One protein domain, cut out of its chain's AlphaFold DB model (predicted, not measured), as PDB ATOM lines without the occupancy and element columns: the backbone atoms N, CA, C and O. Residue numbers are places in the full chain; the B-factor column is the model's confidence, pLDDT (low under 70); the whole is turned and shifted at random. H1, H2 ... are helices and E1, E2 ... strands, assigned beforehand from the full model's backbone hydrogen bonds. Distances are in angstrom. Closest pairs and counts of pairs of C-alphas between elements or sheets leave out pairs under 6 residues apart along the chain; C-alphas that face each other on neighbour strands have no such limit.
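This is residues 12 to 75 of the 92 residues of an uncharacterized protein of Dacryopinax primogenitus (strain DJM 731) (UniProt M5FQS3). A small head and a free helical arm: in the head, the two-stranded hairpin E1 and E2 has the helix H1 packed on it, with both strands near H1. From the end of H1 a long stretch with no named element, residues 46 to 60, leads to the arm, residues 57 to 75, which holds the helix H2 and sticks out free of the head. The printed part has 64 residues with two named strands and two named helices, in the order E1, E2, H1, H2 along the chain; the sheet is E1 - E2, antiparallel, and the class is mixed, helices and strands. The whole is loose, with a radius of gyration of the C-alphas of 15.3 A, and elongated, spanning 49 by 28 by 21 A.

E1, residues 12 to 15, and E2, residues 21 to 26, form a hairpin joined by a tight link of 5 residues. They are antiparallel, with an angle of 173 degrees between their directions. The C-alphas of Ala 13 and Leu 24 face each other at 4.5 A. N 12 and O 25 are within hydrogen-bond range at 3.1 A, and so are N 22 and O 14 at 2.9 A. A short link of 7 residues leads to H1, residues 34 to 45. The closest C-alphas of E1 and H1 are those of Ile 14 and Leu 40, 6.5 A apart. Those of E2 and H1 are His 23 and Leu 40, 6.7 A apart. H2, residues 61 to 74, is apart from E1, from E2 and from H1. In H1 and H2 every O i to N i+4 pair is within hydrogen-bond range.

E1 begins at C-alpha 12, (-41.642, -7.466, 32.493), and is 9.9 A long from first to last C-alpha. E2, from Leu 21 to Asn 26, is 14.1 A long. H1, from His 34 to Met 45, is 16.8 A long and begins at C-alpha 34, (-45.752, -12.819, 24.033). H2, from Ala 61 to Asn 74, is 19.8 A long and ends at C-alpha 74, (-53.599, -4.387, 3.503).

The two C-alphas farthest apart are those of His 49 and Ser 75, 48.6 A. The printed part has no cut. The link from H1 to H2, 15 residues, is long. Residues 28 to 35 and residues 46 to 52 also stand free. The mean pLDDT of the printed part is 84.4; residues 31 to 32 and 73 to 75 are under 70.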
ATOM      1  N   ILE A  12     -40.332  -6.839  32.339       88.94
ATOM      2  CA  ILE A  12     -41.642  -7.466  32.493       88.94
ATOM      3  C   ILE A  12     -41.687  -8.218  33.813       88.94
ATOM      4  O   ILE A  12     -40.751  -8.931  34.182       88.94
ATOM      5  N   ALA A  13     -42.792  -8.036  34.521       91.62
ATOM      6  CA  ALA A  13     -43.057  -8.655  35.801       91.62
ATOM      7  C   ALA A  13     -44.384  -9.409  35.751       91.62
ATOM      8  O   ALA A  13     -45.326  -8.974  35.089       91.62
ATOM      9  N   ILE A  14     -44.465 -10.500  36.507       91.56
ATOM     10  CA  ILE A  14     -45.736 -11.090  36.924       91.56
ATOM     11  C   ILE A  14     -45.903 -10.823  38.418       91.56
ATOM     12  O   ILE A  14     -45.000 -11.087  39.217       91.56
ATOM     13  N   VAL A  15     -47.039 -10.235  38.776       91.88
ATOM     14  CA  VAL A  15     -47.378  -9.843  40.146       91.88
ATOM     15  C   VAL A  15     -48.604 -10.617  40.607       91.88
ATOM     16  O   VAL A  15     -49.438 -11.019  39.794       91.88
ATOM     17  N   CYS A  16     -48.721 -10.846  41.911       88.81
ATOM     18  CA  CYS A  16     -49.937 -11.409  42.481       88.81
ATOM     19  C   CYS A  16     -51.051 -10.349  42.566       88.81
ATOM     20  O   CYS A  16     -50.813  -9.154  42.387       88.81
ATOM     21  N   CYS A  17     -52.268 -10.772  42.916       85.50
ATOM     22  CA  CYS A  17     -53.405  -9.867  43.115       85.50
ATOM     23  C   CYS A  17     -53.197  -8.827  44.233       85.50
ATOM     24  O   CYS A  17     -53.848  -7.789  44.227       85.50
ATOM     25  N   HIS A  18     -52.266  -9.070  45.159       91.88
ATOM     26  CA  HIS A  18     -51.876  -8.129  46.216       91.88
ATOM     27  C   HIS A  18     -50.728  -7.198  45.798       91.88
ATOM     28  O   HIS A  18     -50.128  -6.548  46.651       91.88
ATOM     29  N   ASN A  19     -50.394  -7.149  44.504       88.19
ATOM     30  CA  ASN A  19     -49.330  -6.313  43.949       88.19
ATOM     31  C   ASN A  19     -47.915  -6.686  44.446       88.19
ATOM     32  O   ASN A  19     -47.016  -5.846  44.484       88.19
ATOM     33  N   VAL A  20     -47.709  -7.953  44.824       91.06
ATOM     34  CA  VAL A  20     -46.391  -8.495  45.195       91.06
ATOM     35  C   VAL A  20     -45.732  -9.109  43.967       91.06
ATOM     36  O   VAL A  20     -46.361  -9.870  43.229       91.06
ATOM     37  N   LEU A  21     -44.456  -8.792  43.757       91.88
ATOM     38  CA  LEU A  21     -43.652  -9.327  42.665       91.88
ATOM     39  C   LEU A  21     -43.429 -10.835  42.834       91.88
ATOM     40  O   LEU A  21     -42.856 -11.262  43.833       91.88
ATOM     41  N   LEU A  22     -43.842 -11.629  41.844       91.94
ATOM     42  CA  LEU A  22     -43.576 -13.070  41.811       91.94
ATOM     43  C   LEU A  22     -42.310 -13.360  40.997       91.94
ATOM     44  O   LEU A  22     -41.377 -13.980  41.501       91.94
ATOM     45  N   HIS A  23     -42.243 -12.853  39.760       92.56
ATOM     46  CA  HIS A  23     -41.066 -12.977  38.896       92.56
ATOM     47  C   HIS A  23     -40.840 -11.727  38.050       92.56
ATOM     48  O   HIS A  23     -41.787 -11.023  37.694       92.56
ATOM     49  N   LEU A  24     -39.570 -11.490  37.712       92.50
ATOM     50  CA  LEU A  24     -39.082 -10.345  36.954       92.50
ATOM     51  C   LEU A  24     -38.091 -10.820  35.891       92.50
ATOM     52  O   LEU A  24     -37.178 -11.580  36.213       92.50
ATOM     53  N   THR A  25     -38.232 -10.336  34.660       88.56
ATOM     54  CA  THR A  25     -37.334 -10.693  33.557       88.56
ATOM     55  C   THR A  25     -36.977  -9.466  32.729       88.56
ATOM     56  O   THR A  25     -37.819  -8.608  32.459       88.56
ATOM     57  N   ASN A  26     -35.715  -9.407  32.305       88.56
ATOM     58  CA  ASN A  26     -35.223  -8.388  31.389       88.56
ATOM     59  C   ASN A  26     -35.661  -8.689  29.946       88.56
ATOM     60  O   ASN A  26     -35.476  -9.809  29.461       88.56
ATOM     61  N   LEU A  27     -36.192  -7.692  29.242       86.56
ATOM     62  CA  LEU A  27     -36.436  -7.777  27.806       86.56
ATOM     63  C   LEU A  27     -35.116  -7.525  27.086       86.56
ATOM     64  O   LEU A  27     -34.589  -6.413  27.082       86.56
ATOM     65  N   VAL A  28     -34.593  -8.585  26.480       81.69
ATOM     66  CA  VAL A  28     -33.362  -8.537  25.681       81.69
ATOM     67  C   VAL A  28     -33.680  -8.302  24.205       81.69
ATOM     68  O   VAL A  28     -32.897  -7.689  23.486       81.69
ATOM     69  N   ASP A  29     -34.851  -8.744  23.753       79.88
ATOM     70  CA  ASP A  29     -35.268  -8.593  22.368       79.88
ATOM     71  C   ASP A  29     -36.184  -7.388  22.148       79.88
ATOM     72  O   ASP A  29     -37.037  -7.062  22.973       79.88
ATOM     73  N   THR A  30     -36.086  -6.784  20.963       72.75
ATOM     74  CA  THR A  30     -36.984  -5.703  20.544       72.75
ATOM     75  C   THR A  30     -38.385  -6.214  20.199       72.75
ATOM     76  O   THR A  30     -38.538  -7.245  19.536       72.75
ATOM     77  N   GLY A  31     -39.394  -5.409  20.537       69.25
ATOM     78  CA  GLY A  31     -40.798  -5.633  20.187       69.25
ATOM     79  C   GLY A  31     -41.599  -6.360  21.270       69.25
ATOM     80  O   GLY A  31     -41.055  -7.019  22.151       69.25
ATOM     81  N   GLU A  32     -42.923  -6.240  21.193       68.06
ATOM     82  CA  GLU A  32     -43.846  -6.947  22.084       68.06
ATOM     83  C   GLU A  32     -43.835  -8.449  21.763       68.06
ATOM     84  O   GLU A  32     -44.469  -8.908  20.808       68.06
ATOM     85  N   LYS A  33     -43.080  -9.229  22.544       78.62
ATOM     86  CA  LYS A  33     -43.010 -10.690  22.413       78.62
ATOM     87  C   LYS A  33     -43.823 -11.370  23.511       78.62
ATOM     88  O   LYS A  33     -43.424 -11.389  24.671       78.62
ATOM     89  N   HIS A  34     -44.912 -12.028  23.120       82.38
ATOM     90  CA  HIS A  34     -45.752 -12.819  24.033       82.38
ATOM     91  C   HIS A  34     -45.013 -13.971  24.716       82.38
ATOM     92  O   HIS A  34     -45.427 -14.421  25.780       82.38
ATOM     93  N   PHE A  35     -43.919 -14.447  24.116       86.38
ATOM     94  CA  PHE A  35     -43.097 -15.512  24.683       86.38
ATOM     95  C   PHE A  35     -42.639 -15.184  26.115       86.38
ATOM     96  O   PHE A  35     -42.665 -16.073  26.963       86.38
ATOM     97  N   TYR A  36     -42.304 -13.922  26.417       88.88
ATOM     98  CA  TYR A  36     -41.902 -13.529  27.771       88.88
ATOM     99  C   TYR A  36     -43.041 -13.699  28.783       88.88
ATOM    100  O   TYR A  36     -42.819 -14.201  29.882       88.88
ATOM    101  N   THR A  37     -44.270 -13.336  28.403       87.75
ATOM    102  CA  THR A  37     -45.462 -13.539  29.237       87.75
ATOM    103  C   THR A  37     -45.704 -15.023  29.498       87.75
ATOM    104  O   THR A  37     -45.915 -15.413  30.642       87.75
ATOM    105  N   VAL A  38     -45.615 -15.864  28.462       90.69
ATOM    106  CA  VAL A  38     -45.795 -17.321  28.593       90.69
ATOM    107  C   VAL A  38     -44.714 -17.934  29.488       90.69
ATOM    108  O   VAL A  38     -45.028 -18.746  30.352       90.69
ATOM    109  N   ALA A  39     -43.456 -17.509  29.344       92.25
ATOM    110  CA  ALA A  39     -42.356 -17.983  30.182       92.25
ATOM    111  C   ALA A  39     -42.548 -17.617  31.667       92.25
ATOM    112  O   ALA A  39     -42.294 -18.442  32.543       92.25
ATOM    113  N   LEU A  40     -43.036 -16.404  31.961       92.38
ATOM    114  CA  LEU A  40     -43.350 -15.989  33.332       92.38
ATOM    115  C   LEU A  40     -44.507 -16.795  33.931       92.38
ATOM    116  O   LEU A  40     -44.421 -17.209  35.085       92.38
ATOM    117  N   VAL A  41     -45.560 -17.047  33.151       91.94
ATOM    118  CA  VAL A  41     -46.678 -17.904  33.570       91.94
ATOM    119  C   VAL A  41     -46.184 -19.310  33.896       91.94
ATOM    120  O   VAL A  41     -46.480 -19.810  34.978       91.94
ATOM    121  N   GLN A  42     -45.389 -19.920  33.010       92.00
ATOM    122  CA  GLN A  42     -44.824 -21.249  33.245       92.00
ATOM    123  C   GLN A  42     -44.024 -21.279  34.549       92.00
ATOM    124  O   GLN A  42     -44.195 -22.183  35.360       92.00
ATOM    125  N   LYS A  43     -43.214 -20.244  34.796       92.38
ATOM    126  CA  LYS A  43     -42.407 -20.162  36.012       92.38
ATOM    127  C   LYS A  43     -43.256 -20.117  37.283       92.38
ATOM    128  O   LYS A  43     -42.884 -20.752  38.264       92.38
ATOM    129  N   VAL A  44     -44.392 -19.417  37.258       91.75
ATOM    130  CA  VAL A  44     -45.355 -19.430  38.371       91.75
ATOM    131  C   VAL A  44     -45.979 -20.815  38.524       91.75
ATOM    132  O   VAL A  44     -46.054 -21.325  39.639       91.75
ATOM    133  N   MET A  45     -46.390 -21.446  37.424       90.06
ATOM    134  CA  MET A  45     -46.995 -22.781  37.453       90.06
ATOM    135  C   MET A  45     -46.044 -23.840  38.028       90.06
ATOM    136  O   MET A  45     -46.488 -24.670  38.813       90.06
ATOM    137  N   ASP A  46     -44.743 -23.756  37.736       90.56
ATOM    138  CA  ASP A  46     -43.719 -24.657  38.286       90.56
ATOM    139  C   ASP A  46     -43.541 -24.523  39.813       90.56
ATOM    140  O   ASP A  46     -42.931 -25.384  40.444       90.56
ATOM    141  N   GLN A  47     -43.992 -23.419  40.419       89.12
ATOM    142  CA  GLN A  47     -43.946 -23.201  41.874       89.12
ATOM    143  C   GLN A  47     -45.252 -23.588  42.574       89.12
ATOM    144  O   GLN A  47     -45.296 -23.665  43.802       89.12
ATOM    145  N   LEU A  48     -46.324 -23.812  41.816       87.56
ATOM    146  CA  LEU A  48     -47.609 -24.227  42.354       87.56
ATOM    147  C   LEU A  48     -47.653 -25.749  42.522       87.56
ATOM    148  O   LEU A  48     -47.031 -26.510  41.784       87.56
ATOM    149  N   HIS A  49     -48.414 -26.205  43.516       83.88
ATOM    150  CA  HIS A  49     -48.650 -27.631  43.728       83.88
ATOM    151  C   HIS A  49     -49.304 -28.250  42.484       83.88
ATOM    152  O   HIS A  49     -50.178 -27.636  41.881       83.88
ATOM    153  N   THR A  50     -48.974 -29.496  42.147       79.56
ATOM    154  CA  THR A  50     -49.476 -30.178  40.933       79.56
ATOM    155  C   THR A  50     -51.004 -30.316  40.878       79.56
ATOM    156  O   THR A  50     -51.569 -30.550  39.816       79.56
ATOM    157  N   ALA A  51     -51.681 -30.174  42.021       85.94
ATOM    158  CA  ALA A  51     -53.139 -30.194  42.136       85.94
ATOM    159  C   ALA A  51     -53.791 -28.801  42.015       85.94
ATOM    160  O   ALA A  51     -55.010 -28.686  42.122       85.94
ATOM    161  N   ALA A  52     -53.005 -27.734  41.848       84.56
ATOM    162  CA  ALA A  52     -53.517 -26.376  41.755       84.56
ATOM    163  C   ALA A  52     -54.103 -26.103  40.363       84.56
ATOM    164  O   ALA A  52     -53.441 -26.277  39.341       84.56
ATOM    165  N   THR A  53     -55.338 -25.606  40.329       83.94
ATOM    166  CA  THR A  53     -55.974 -25.123  39.100       83.94
ATOM    167  C   THR A  53     -55.598 -23.662  38.875       83.94
ATOM    168  O   THR A  53     -55.890 -22.810  39.714       83.94
ATOM    169  N   VAL A  54     -54.976 -23.358  37.735       83.50
ATOM    170  CA  VAL A  54     -54.574 -21.994  37.360       83.50
ATOM    171  C   VAL A  54     -55.467 -21.486  36.230       83.50
ATOM    172  O   VAL A  54     -55.552 -22.108  35.174       83.50
ATOM    173  N   GLY A  55     -56.124 -20.346  36.450       83.94
ATOM    174  CA  GLY A  55     -56.863 -19.610  35.422       83.94
ATOM    175  C   GLY A  55     -56.081 -18.378  34.971       83.94
ATOM    176  O   GLY A  55     -55.551 -17.648  35.805       83.94
ATOM    177  N   ILE A  56     -56.017 -18.135  33.660       82.12
ATOM    178  CA  ILE A  56     -55.326 -16.979  33.076       82.12
ATOM    179  C   ILE A  56     -56.349 -16.141  32.317       82.12
ATOM    180  O   ILE A  56     -56.966 -16.624  31.369       82.12
ATOM    181  N   LEU A  57     -56.505 -14.879  32.718       84.06
ATOM    182  CA  LEU A  57     -57.276 -13.892  31.969       84.06
ATOM    183  C   LEU A  57     -56.306 -13.039  31.147       84.06
ATOM    184  O   LEU A  57     -55.466 -12.340  31.708       84.06
ATOM    185  N   TYR A  58     -56.406 -13.124  29.822       79.62
ATOM    186  CA  TYR A  58     -55.553 -12.386  28.894       79.62
ATOM    187  C   TYR A  58     -56.398 -11.427  28.053       79.62
ATOM    188  O   TYR A  58     -57.337 -11.855  27.379       79.62
ATOM    189  N   ASP A  59     -56.063 -10.135  28.086       79.88
ATOM    190  CA  ASP A  59     -56.737  -9.131  27.266       79.88
ATOM    191  C   ASP A  59     -56.274  -9.234  25.803       79.88
ATOM    192  O   ASP A  59     -55.204  -8.762  25.410       79.88
ATOM    193  N   ILE A  60     -57.108  -9.873  24.981       82.69
ATOM    194  CA  ILE A  60     -56.880 -10.015  23.541       82.69
ATOM    195  C   ILE A  60     -57.214  -8.743  22.752       82.69
ATOM    196  O   ILE A  60     -56.889  -8.688  21.565       82.69
ATOM    197  N   ALA A  61     -57.869  -7.738  23.346       82.81
ATOM    198  CA  ALA A  61     -58.422  -6.601  22.614       82.81
ATOM    199  C   ALA A  61     -57.329  -5.803  21.898       82.81
ATOM    200  O   ALA A  61     -57.479  -5.473  20.720       82.81
ATOM    201  N   CYS A  62     -56.185  -5.579  22.553       75.69
ATOM    202  CA  CYS A  62     -55.036  -4.900  21.949       75.69
ATOM    203  C   CYS A  62     -54.501  -5.645  20.715       75.69
ATOM    204  O   CYS A  62     -54.254  -5.040  19.666       75.69
ATOM    205  N   GLN A  63     -54.383  -6.972  20.800       79.25
ATOM    206  CA  GLN A  63     -53.872  -7.784  19.695       79.25
ATOM    207  C   GLN A  63     -54.882  -7.951  18.567       79.25
ATOM    208  O   GLN A  63     -54.506  -7.919  17.390       79.25
ATOM    209  N   LEU A  64     -56.163  -8.054  18.907       83.62
ATOM    210  CA  LEU A  64     -57.243  -8.095  17.936       83.62
ATOM    211  C   LEU A  64     -57.334  -6.769  17.177       83.62
ATOM    212  O   LEU A  64     -57.316  -6.774  15.950       83.62
ATOM    213  N   HIS A  65     -57.317  -5.634  17.877       83.94
ATOM    214  CA  HIS A  65     -57.341  -4.299  17.272       83.94
ATOM    215  C   HIS A  65     -56.173  -4.078  16.310       83.94
ATOM    216  O   HIS A  65     -56.360  -3.619  15.180       83.94
ATOM    217  N   ARG A  66     -54.957  -4.465  16.713       81.69
ATOM    218  CA  ARG A  66     -53.776  -4.396  15.844       81.69
ATOM    219  C   ARG A  66     -53.911  -5.295  14.615       81.69
ATOM    220  O   ARG A  66     -53.502  -4.897  13.524       81.69
ATOM    221  N   SER A  67     -54.469  -6.491  14.780       84.44
ATOM    222  CA  SER A  67     -54.679  -7.445  13.686       84.44
ATOM    223  C   SER A  67     -55.725  -6.942  12.694       84.44
ATOM    224  O   SER A  67     -55.463  -6.939  11.494       84.44
ATOM    225  N   VAL A  68     -56.850  -6.417  13.188       87.50
ATOM    226  CA  VAL A  68     -57.894  -5.780  12.374       87.50
ATOM    227  C   VAL A  68     -57.307  -4.620  11.580       87.50
ATOM    228  O   VAL A  68     -57.453  -4.589  10.362       87.50
ATOM    229  N   ARG A  69     -56.552  -3.716  12.223       84.94
ATOM    230  CA  ARG A  69     -55.882  -2.612  11.517       84.94
ATOM    231  C   ARG A  69     -54.981  -3.114  10.396       84.94
ATOM    232  O   ARG A  69     -55.105  -2.622   9.285       84.94
ATOM    233  N   LYS A  70     -54.122  -4.106  10.655       83.50
ATOM    234  CA  LYS A  70     -53.234  -4.673   9.626       83.50
ATOM    235  C   LYS A  70     -54.000  -5.254   8.439       83.50
ATOM    236  O   LYS A  70     -53.596  -5.036   7.301       83.50
ATOM    237  N   VAL A  71     -55.077  -5.995   8.699       85.00
ATOM    238  CA  VAL A  71     -55.915  -6.588   7.647       85.00
ATOM    239  C   VAL A  71     -56.599  -5.487   6.838       85.00
ATOM    240  O   VAL A  71     -56.471  -5.469   5.618       85.00
ATOM    241  N   CYS A  72     -57.239  -4.526   7.507       71.50
ATOM    242  CA  CYS A  72     -57.941  -3.421   6.856       71.50
ATOM    243  C   CYS A  72     -57.007  -2.478   6.082       71.50
ATOM    244  O   CYS A  72     -57.414  -1.918   5.071       71.50
ATOM    245  N   THR A  73     -55.753  -2.299   6.510       66.88
ATOM    246  CA  THR A  73     -54.771  -1.494   5.762       66.88
ATOM    247  C   THR A  73     -54.162  -2.238   4.576       66.88
ATOM    248  O   THR A  73     -53.686  -1.592   3.648       66.88
ATOM    249  N   ASN A  74     -54.151  -3.575   4.593       60.19
ATOM    250  CA  ASN A  74     -53.599  -4.387   3.503       60.19
ATOM    251  C   ASN A  74     -54.624  -4.695   2.399       60.19
ATOM    252  O   ASN A  74     -54.220  -5.051   1.296       60.19
ATOM    253  N   SER A  75     -55.925  -4.570   2.677       56.78
ATOM    254  CA  SER A  75     -56.999  -4.754   1.691       56.78
ATOM    255  C   SER A  75     -57.318  -3.495   0.877       56.78
ATOM    256  O   SER A  75     -58.071  -3.580  -0.093       56.78
TER     257      SER A  75